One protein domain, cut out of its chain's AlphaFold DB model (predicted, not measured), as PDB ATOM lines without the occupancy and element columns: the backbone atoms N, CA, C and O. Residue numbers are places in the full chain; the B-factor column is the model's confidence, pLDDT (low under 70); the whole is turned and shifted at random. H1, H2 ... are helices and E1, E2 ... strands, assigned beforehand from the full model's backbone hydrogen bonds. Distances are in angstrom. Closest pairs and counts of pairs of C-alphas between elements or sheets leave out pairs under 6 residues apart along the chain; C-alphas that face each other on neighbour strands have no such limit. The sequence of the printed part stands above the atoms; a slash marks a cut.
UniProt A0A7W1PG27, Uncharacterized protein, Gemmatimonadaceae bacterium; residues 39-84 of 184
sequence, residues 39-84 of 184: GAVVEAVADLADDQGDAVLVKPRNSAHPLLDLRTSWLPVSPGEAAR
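Overview. This is residues 39 to 84 of the 184 residues of an uncharacterized protein of Gemmatimonadaceae bacterium (UniProt A0A7W1PG27). A long, narrow strand hairpin, E1 and E2, makes much of the length, with the loop of residues 63 to 71 at its far end and two helices, H1 and the short H2, packed together at the other. The printed part has 46 residues, with two named helices and two named strands in the order H1, E1, E2, H2; the sheet is antiparallel and the class mixed. It is loose, with a radius of gyration of the C-alphas of 13.1 A and spans of 40 by 20 by 11 A.

Arrangement. E1, residues 58 to 62, and E2, residues 72 to 76, form an antiparallel hairpin at 148 degrees, with N 59 and O 75 within hydrogen-bond range at 2.8 A. H2, residues 79 to 82, touches H1, residues 39 to 52; their closest C-alphas, of Ala 46 and Pro 79, are 5.7 A apart. H1 and E2 are apart. In H1 every O i to N i+4 pair is within hydrogen-bond range; H2 is too short for such a pair.

Along the chain. E1 is 12.7 A long and E2 13.1 A. H1 runs 20.0 A from C-alpha 39 at (196.042, 210.294, 243.647). H2, 5.1 A long, ends at C-alpha 82 at (190.987, 212.635, 232.638).

Size, cuts and confidence. The C-alphas farthest apart, of Gly 39 and Pro 66, are 40.6 A apart. The printed part has no cut and no long link. The pLDDT is under 70 at residues 39 to 43, 53 to 56 and 83 to 84.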
ATOM      1  N   GLY A  39     195.369 209.014 243.404       62.31
ATOM      2  CA  GLY A  39     196.042 210.294 243.647       62.31
ATOM      3  C   GLY A  39     197.280 210.519 242.773       62.31
ATOM      4  O   GLY A  39     197.410 211.588 242.193       62.31
ATOM      5  N   ALA A  40     198.135 209.504 242.607       65.31
ATOM      6  CA  ALA A  40     199.345 209.611 241.789       65.31
ATOM      7  C   ALA A  40     199.032 209.811 240.293       65.31
ATOM      8  O   ALA A  40     199.742 210.537 239.605       65.31
ATOM      9  N   VAL A  41     197.942 209.213 239.791       65.88
ATOM     10  CA  VAL A  41     197.470 209.450 238.413       65.88
ATOM     11  C   VAL A  41     196.979 210.887 238.243       65.88
ATOM     12  O   VAL A  41     197.291 211.517 237.241       65.88
ATOM     13  N   VAL A  42     196.218 211.414 239.210       67.81
ATOM     14  CA  VAL A  42     195.734 212.804 239.170       67.81
ATOM     15  C   VAL A  42     196.903 213.785 239.155       67.81
ATOM     16  O   VAL A  42     196.880 214.714 238.356       67.81
ATOM     17  N   GLU A  43     197.906 213.571 240.007       69.56
ATOM     18  CA  GLU A  43     199.092 214.428 240.105       69.56
ATOM     19  C   GLU A  43     199.909 214.389 238.808       69.56
ATOM     20  O   GLU A  43     200.138 215.432 238.210       69.56
ATOM     21  N   ALA A  44     200.196 213.200 238.267       71.50
ATOM     22  CA  ALA A  44     200.903 213.070 236.991       71.50
ATOM     23  C   ALA A  44     200.142 213.694 235.803       71.50
ATOM     24  O   ALA A  44     200.748 214.243 234.882       71.50
ATOM     25  N   VAL A  45     198.807 213.608 235.799       71.25
ATOM     26  CA  VAL A  45     197.958 214.244 234.778       71.25
ATOM     27  C   VAL A  45     197.939 215.767 234.939       71.25
ATOM     28  O   VAL A  45     197.899 216.471 233.930       71.25
ATOM     29  N   ALA A  46     197.964 216.275 236.174       73.00
ATOM     30  CA  ALA A  46     198.046 217.704 236.456       73.00
ATOM     31  C   ALA A  46     199.411 218.271 236.047       73.00
ATOM     32  O   ALA A  46     199.443 219.241 235.298       73.00
ATOM     33  N   ASP A  47     200.507 217.604 236.414       75.00
ATOM     34  CA  ASP A  47     201.864 217.993 236.020       75.00
ATOM     35  C   ASP A  47     202.003 218.049 234.490       75.00
ATOM     36  O   ASP A  47     202.544 219.004 233.937       75.00
ATOM     37  N   LEU A  48     201.445 217.063 233.774       74.56
ATOM     38  CA  LEU A  48     201.444 217.058 232.310       74.56
ATOM     39  C   LEU A  48     200.642 218.228 231.716       74.56
ATOM     40  O   LEU A  48     201.048 218.797 230.698       74.56
ATOM     41  N   ALA A  49     199.497 218.565 232.314       73.50
ATOM     42  CA  ALA A  49     198.673 219.689 231.880       73.50
ATOM     43  C   ALA A  49     199.349 221.038 232.168       73.50
ATOM     44  O   ALA A  49     199.272 221.935 231.331       73.50
ATOM     45  N   ASP A  50     200.052 221.168 233.292       76.00
ATOM     46  CA  ASP A  50     200.797 222.377 233.649       76.00
ATOM     47  C   ASP A  50     202.025 222.572 232.738       76.00
ATOM     48  O   ASP A  50     202.283 223.688 232.280       76.00
ATOM     49  N   ASP A  51     202.739 221.493 232.395       74.94
ATOM     50  CA  ASP A  51     203.932 221.547 231.538       74.94
ATOM     51  C   ASP A  51     203.615 221.778 230.050       74.94
ATOM     52  O   ASP A  51     204.391 222.425 229.340       74.94
ATOM     53  N   GLN A  52     202.513 221.214 229.542       72.88
ATOM     54  CA  GLN A  52     202.185 221.217 228.106       72.88
ATOM     55  C   GLN A  52     200.916 222.015 227.750       72.88
ATOM     56  O   GLN A  52     200.603 222.190 226.568       72.88
ATOM     57  N   GLY A  53     200.202 222.529 228.753       63.19
ATOM     58  CA  GLY A  53     198.924 223.226 228.624       63.19
ATOM     59  C   GLY A  53     197.705 222.294 228.522       63.19
ATOM     60  O   GLY A  53     197.788 221.149 228.069       63.19
ATOM     61  N   ASP A  54     196.524 222.831 228.852       61.53
ATOM     62  CA  ASP A  54     195.223 222.127 228.865       61.53
ATOM     63  C   ASP A  54     194.824 221.459 227.531       61.53
ATOM     64  O   ASP A  54     193.919 220.625 227.483       61.53
ATOM     65  N   ALA A  55     195.474 221.814 226.419       61.50
ATOM     66  CA  ALA A  55     195.180 221.264 225.096       61.50
ATOM     67  C   ALA A  55     195.669 219.815 224.898       61.50
ATOM     68  O   ALA A  55     195.282 219.179 223.916       61.50
ATOM     69  N   VAL A  56     196.509 219.287 225.796       68.00
ATOM     70  CA  VAL A  56     197.072 217.929 225.680       68.00
ATOM     71  C   VAL A  56     196.107 216.849 226.161       68.00
ATOM     72  O   VAL A  56     196.113 215.731 225.640       68.00
ATOM     73  N   LEU A  57     195.234 217.170 227.114       75.88
ATOM     74  CA  LEU A  57     194.265 216.217 227.633       75.88
ATOM     75  C   LEU A  57     192.998 216.263 226.788       75.88
ATOM     76  O   LEU A  57     192.248 217.236 226.815       75.88
ATOM     77  N   VAL A  58     192.729 215.187 226.049       80.69
ATOM     78  CA  VAL A  58     191.560 215.096 225.169       80.69
ATOM     79  C   VAL A  58     190.796 213.789 225.343       80.69
ATOM     80  O   VAL A  58     191.372 212.739 225.621       80.69
ATOM     81  N   LYS A  59     189.481 213.835 225.115       82.75
ATOM     82  CA  LYS A  59     188.635 212.647 224.940       82.75
ATOM     83  C   LYS A  59     188.092 212.572 223.515       82.75
ATOM     84  O   LYS A  59     187.736 213.608 222.944       82.75
ATOM     85  N   PRO A  60     187.978 211.368 222.932       82.88
ATOM     86  CA  PRO A  60     187.357 211.216 221.630       82.88
ATOM     87  C   PRO A  60     185.843 211.422 221.752       82.88
ATOM     88  O   PRO A  60     185.174 210.820 222.593       82.88
ATOM     89  N   ARG A  61     185.278 212.244 220.870       85.69
ATOM     90  CA  ARG A  61     183.841 212.319 220.604       85.69
ATOM     91  C   ARG A  61     183.576 211.738 219.224       85.69
ATOM     92  O   ARG A  61     184.006 212.313 218.223       85.69
ATOM     93  N   ASN A  62     182.825 210.642 219.199       86.69
ATOM     94  CA  ASN A  62     182.406 209.975 217.975       86.69
ATOM     95  C   ASN A  62     181.035 210.477 217.508       86.69
ATOM     96  O   ASN A  62     180.152 210.758 218.317       86.69
ATOM     97  N   SER A  63     180.853 210.555 216.196       88.00
ATOM     98  CA  SER A  63     179.599 210.896 215.533       88.00
ATOM     99  C   SER A  63     179.265 209.870 214.449       88.00
ATOM    100  O   SER A  63     180.111 209.081 214.024       88.00
ATOM    101  N   ALA A  64     178.024 209.903 213.965       86.50
ATOM    102  CA  ALA A  64     177.583 209.103 212.822       86.50
ATOM    103  C   ALA A  64     177.909 209.769 211.469       86.50
ATOM    104  O   ALA A  64     177.245 209.486 210.472       86.50
ATOM    105  N   HIS A  65     178.892 210.679 211.423       86.31
ATOM    106  CA  HIS A  65     179.227 211.411 210.204       86.31
ATOM    107  C   HIS A  65     179.549 210.439 209.046       86.31
ATOM    108  O   HIS A  65     180.268 209.459 209.261       86.31
ATOM    109  N   PRO A  66     179.057 210.655 207.810       86.81
ATOM    110  CA  PRO A  66     179.289 209.717 206.708       86.81
ATOM    111  C   PRO A  66     180.775 209.492 206.403       86.81
ATOM    112  O   PRO A  66     181.193 208.358 206.176       86.81
ATOM    113  N   LEU A  67     181.572 210.560 206.459       88.88
ATOM    114  CA  LEU A  67     183.023 210.532 206.264       88.88
ATOM    115  C   LEU A  67     183.747 210.071 207.534       88.88
ATOM    116  O   LEU A  67     183.573 210.685 208.588       88.88
ATOM    117  N   LEU A  68     184.534 208.994 207.421       85.69
ATOM    118  CA  LEU A  68     185.215 208.342 208.547       85.69
ATOM    119  C   LEU A  68     186.238 209.258 209.235       85.69
ATOM    120  O   LEU A  68     186.295 209.276 210.461       85.69
ATOM    121  N   ASP A  69     186.962 210.072 208.467       86.19
ATOM    122  CA  ASP A  69     187.922 211.078 208.943       86.19
ATOM    123  C   ASP A  69     187.281 212.183 209.798       86.19
ATOM    124  O   ASP A  69     187.969 212.829 210.582       86.19
ATOM    125  N   LEU A  70     185.960 212.370 209.699       87.12
ATOM    126  CA  LEU A  70     185.204 213.364 210.468       87.12
ATOM    127  C   LEU A  70     184.343 212.744 211.579       87.12
ATOM    128  O   LEU A  70     183.649 213.462 212.302       87.12
ATOM    129  N   ARG A  71     184.360 211.412 211.744       87.69
ATOM    130  CA  ARG A  71     183.576 210.762 212.806       87.69
ATOM    131  C   ARG A  71     184.131 211.049 214.183       87.69
ATOM    132  O   ARG A  71     183.338 211.174 215.110       87.69
ATOM    133  N   THR A  72     185.446 211.162 214.318       86.44
ATOM    134  CA  THR A  72     186.101 211.352 215.609       86.44
ATOM    135  C   THR A  72     186.664 212.762 215.705       86.44
ATOM    136  O   THR A  72     187.456 213.191 214.875       86.44
ATOM    137  N   SER A  73     186.255 213.478 216.749       85.88
ATOM    138  CA  SER A  73     186.822 214.773 217.136       85.88
ATOM    139  C   SER A  73     187.423 214.659 218.532       85.88
ATOM    140  O   SER A  73     186.846 213.993 219.392       85.88
ATOM    141  N   TRP A  74     188.568 215.291 218.765       85.25
ATOM    142  CA  TRP A  74     189.216 215.320 220.075       85.25
ATOM    143  C   TRP A  74     188.742 216.555 220.835       85.25
ATOM    144  O   TRP A  74     188.917 217.678 220.368       85.25
ATOM    145  N   LEU A  75     188.082 216.345 221.974       84.38
ATOM    146  CA  LEU A  75     187.611 217.427 222.832       84.38
ATOM    147  C   LEU A  75     188.538 217.567 224.036       84.38
ATOM    148  O   LEU A  75     188.768 216.548 224.691       84.38
ATOM    149  N   PRO A  76     189.003 218.783 224.369       83.56
ATOM    150  CA  PRO A  76     189.749 219.023 225.595       83.56
ATOM    151  C   PRO A  76     188.977 218.530 226.821       83.56
ATOM    152  O   PRO A  76     187.747 218.654 226.889       83.56
ATOM    153  N   VAL A  77     189.693 217.965 227.784       82.38
ATOM    154  CA  VAL A  77     189.153 217.551 229.080       82.38
ATOM    155  C   VAL A  77     189.976 218.146 230.200       82.38
ATOM    156  O   VAL A  77     191.183 218.317 230.079       82.38
ATOM    157  N   SER A  78     189.314 218.433 231.316       79.38
ATOM    158  CA  SER A  78     190.019 218.879 232.509       79.38
ATOM    159  C   SER A  78     190.834 217.729 233.126       79.38
ATOM    160  O   SER A  78     190.421 216.564 233.027       79.38
ATOM    161  N   PRO A  79     191.936 218.027 233.838       71.62
ATOM    162  CA  PRO A  79     192.743 217.024 234.541       71.62
ATOM    163  C   PRO A  79     191.922 216.109 235.462       71.62
ATOM    164  O   PRO A  79     192.091 214.889 235.470       71.62
ATOM    165  N   GLY A  80     190.949 216.683 236.179       72.69
ATOM    166  CA  GLY A  80     190.058 215.935 237.069       72.69
ATOM    167  C   GLY A  80     189.086 214.992 236.347       72.69
ATOM    168  O   GLY A  80     188.673 213.989 236.929       72.69
ATOM    169  N   GLU A  81     188.712 215.281 235.096       72.94
ATOM    170  CA  GLU A  81     187.947 214.350 234.256       72.94
ATOM    171  C   GLU A  81     188.836 213.244 233.683       72.94
ATOM    172  O   GLU A  81     188.437 212.081 233.703       72.94
ATOM    173  N   ALA A  82     190.039 213.588 233.211       70.56
ATOM    174  CA  ALA A  82     190.987 212.635 232.638       70.56
ATOM    175  C   ALA A  82     191.411 211.557 233.653       70.56
ATOM    176  O   ALA A  82     191.415 210.366 233.336       70.56
ATOM    177  N   ALA A  83     191.668 211.954 234.901       66.94
ATOM    178  CA  ALA A  83     192.110 211.043 235.952       66.94
ATOM    179  C   ALA A  83     191.037 210.043 236.429       66.94
ATOM    180  O   ALA A  83     191.362 209.048 237.073       66.94
ATOM    181  N   ARG A  84     189.753 210.262 236.102       68.75
ATOM    182  CA  ARG A  84     188.678 209.301 236.420       68.75
ATOM    183  C   ARG A  84     188.725 208.044 235.547       68.75
ATOM    184  O   ARG A  84     188.082 207.056 235.899       68.75
TER     185      ARG A  84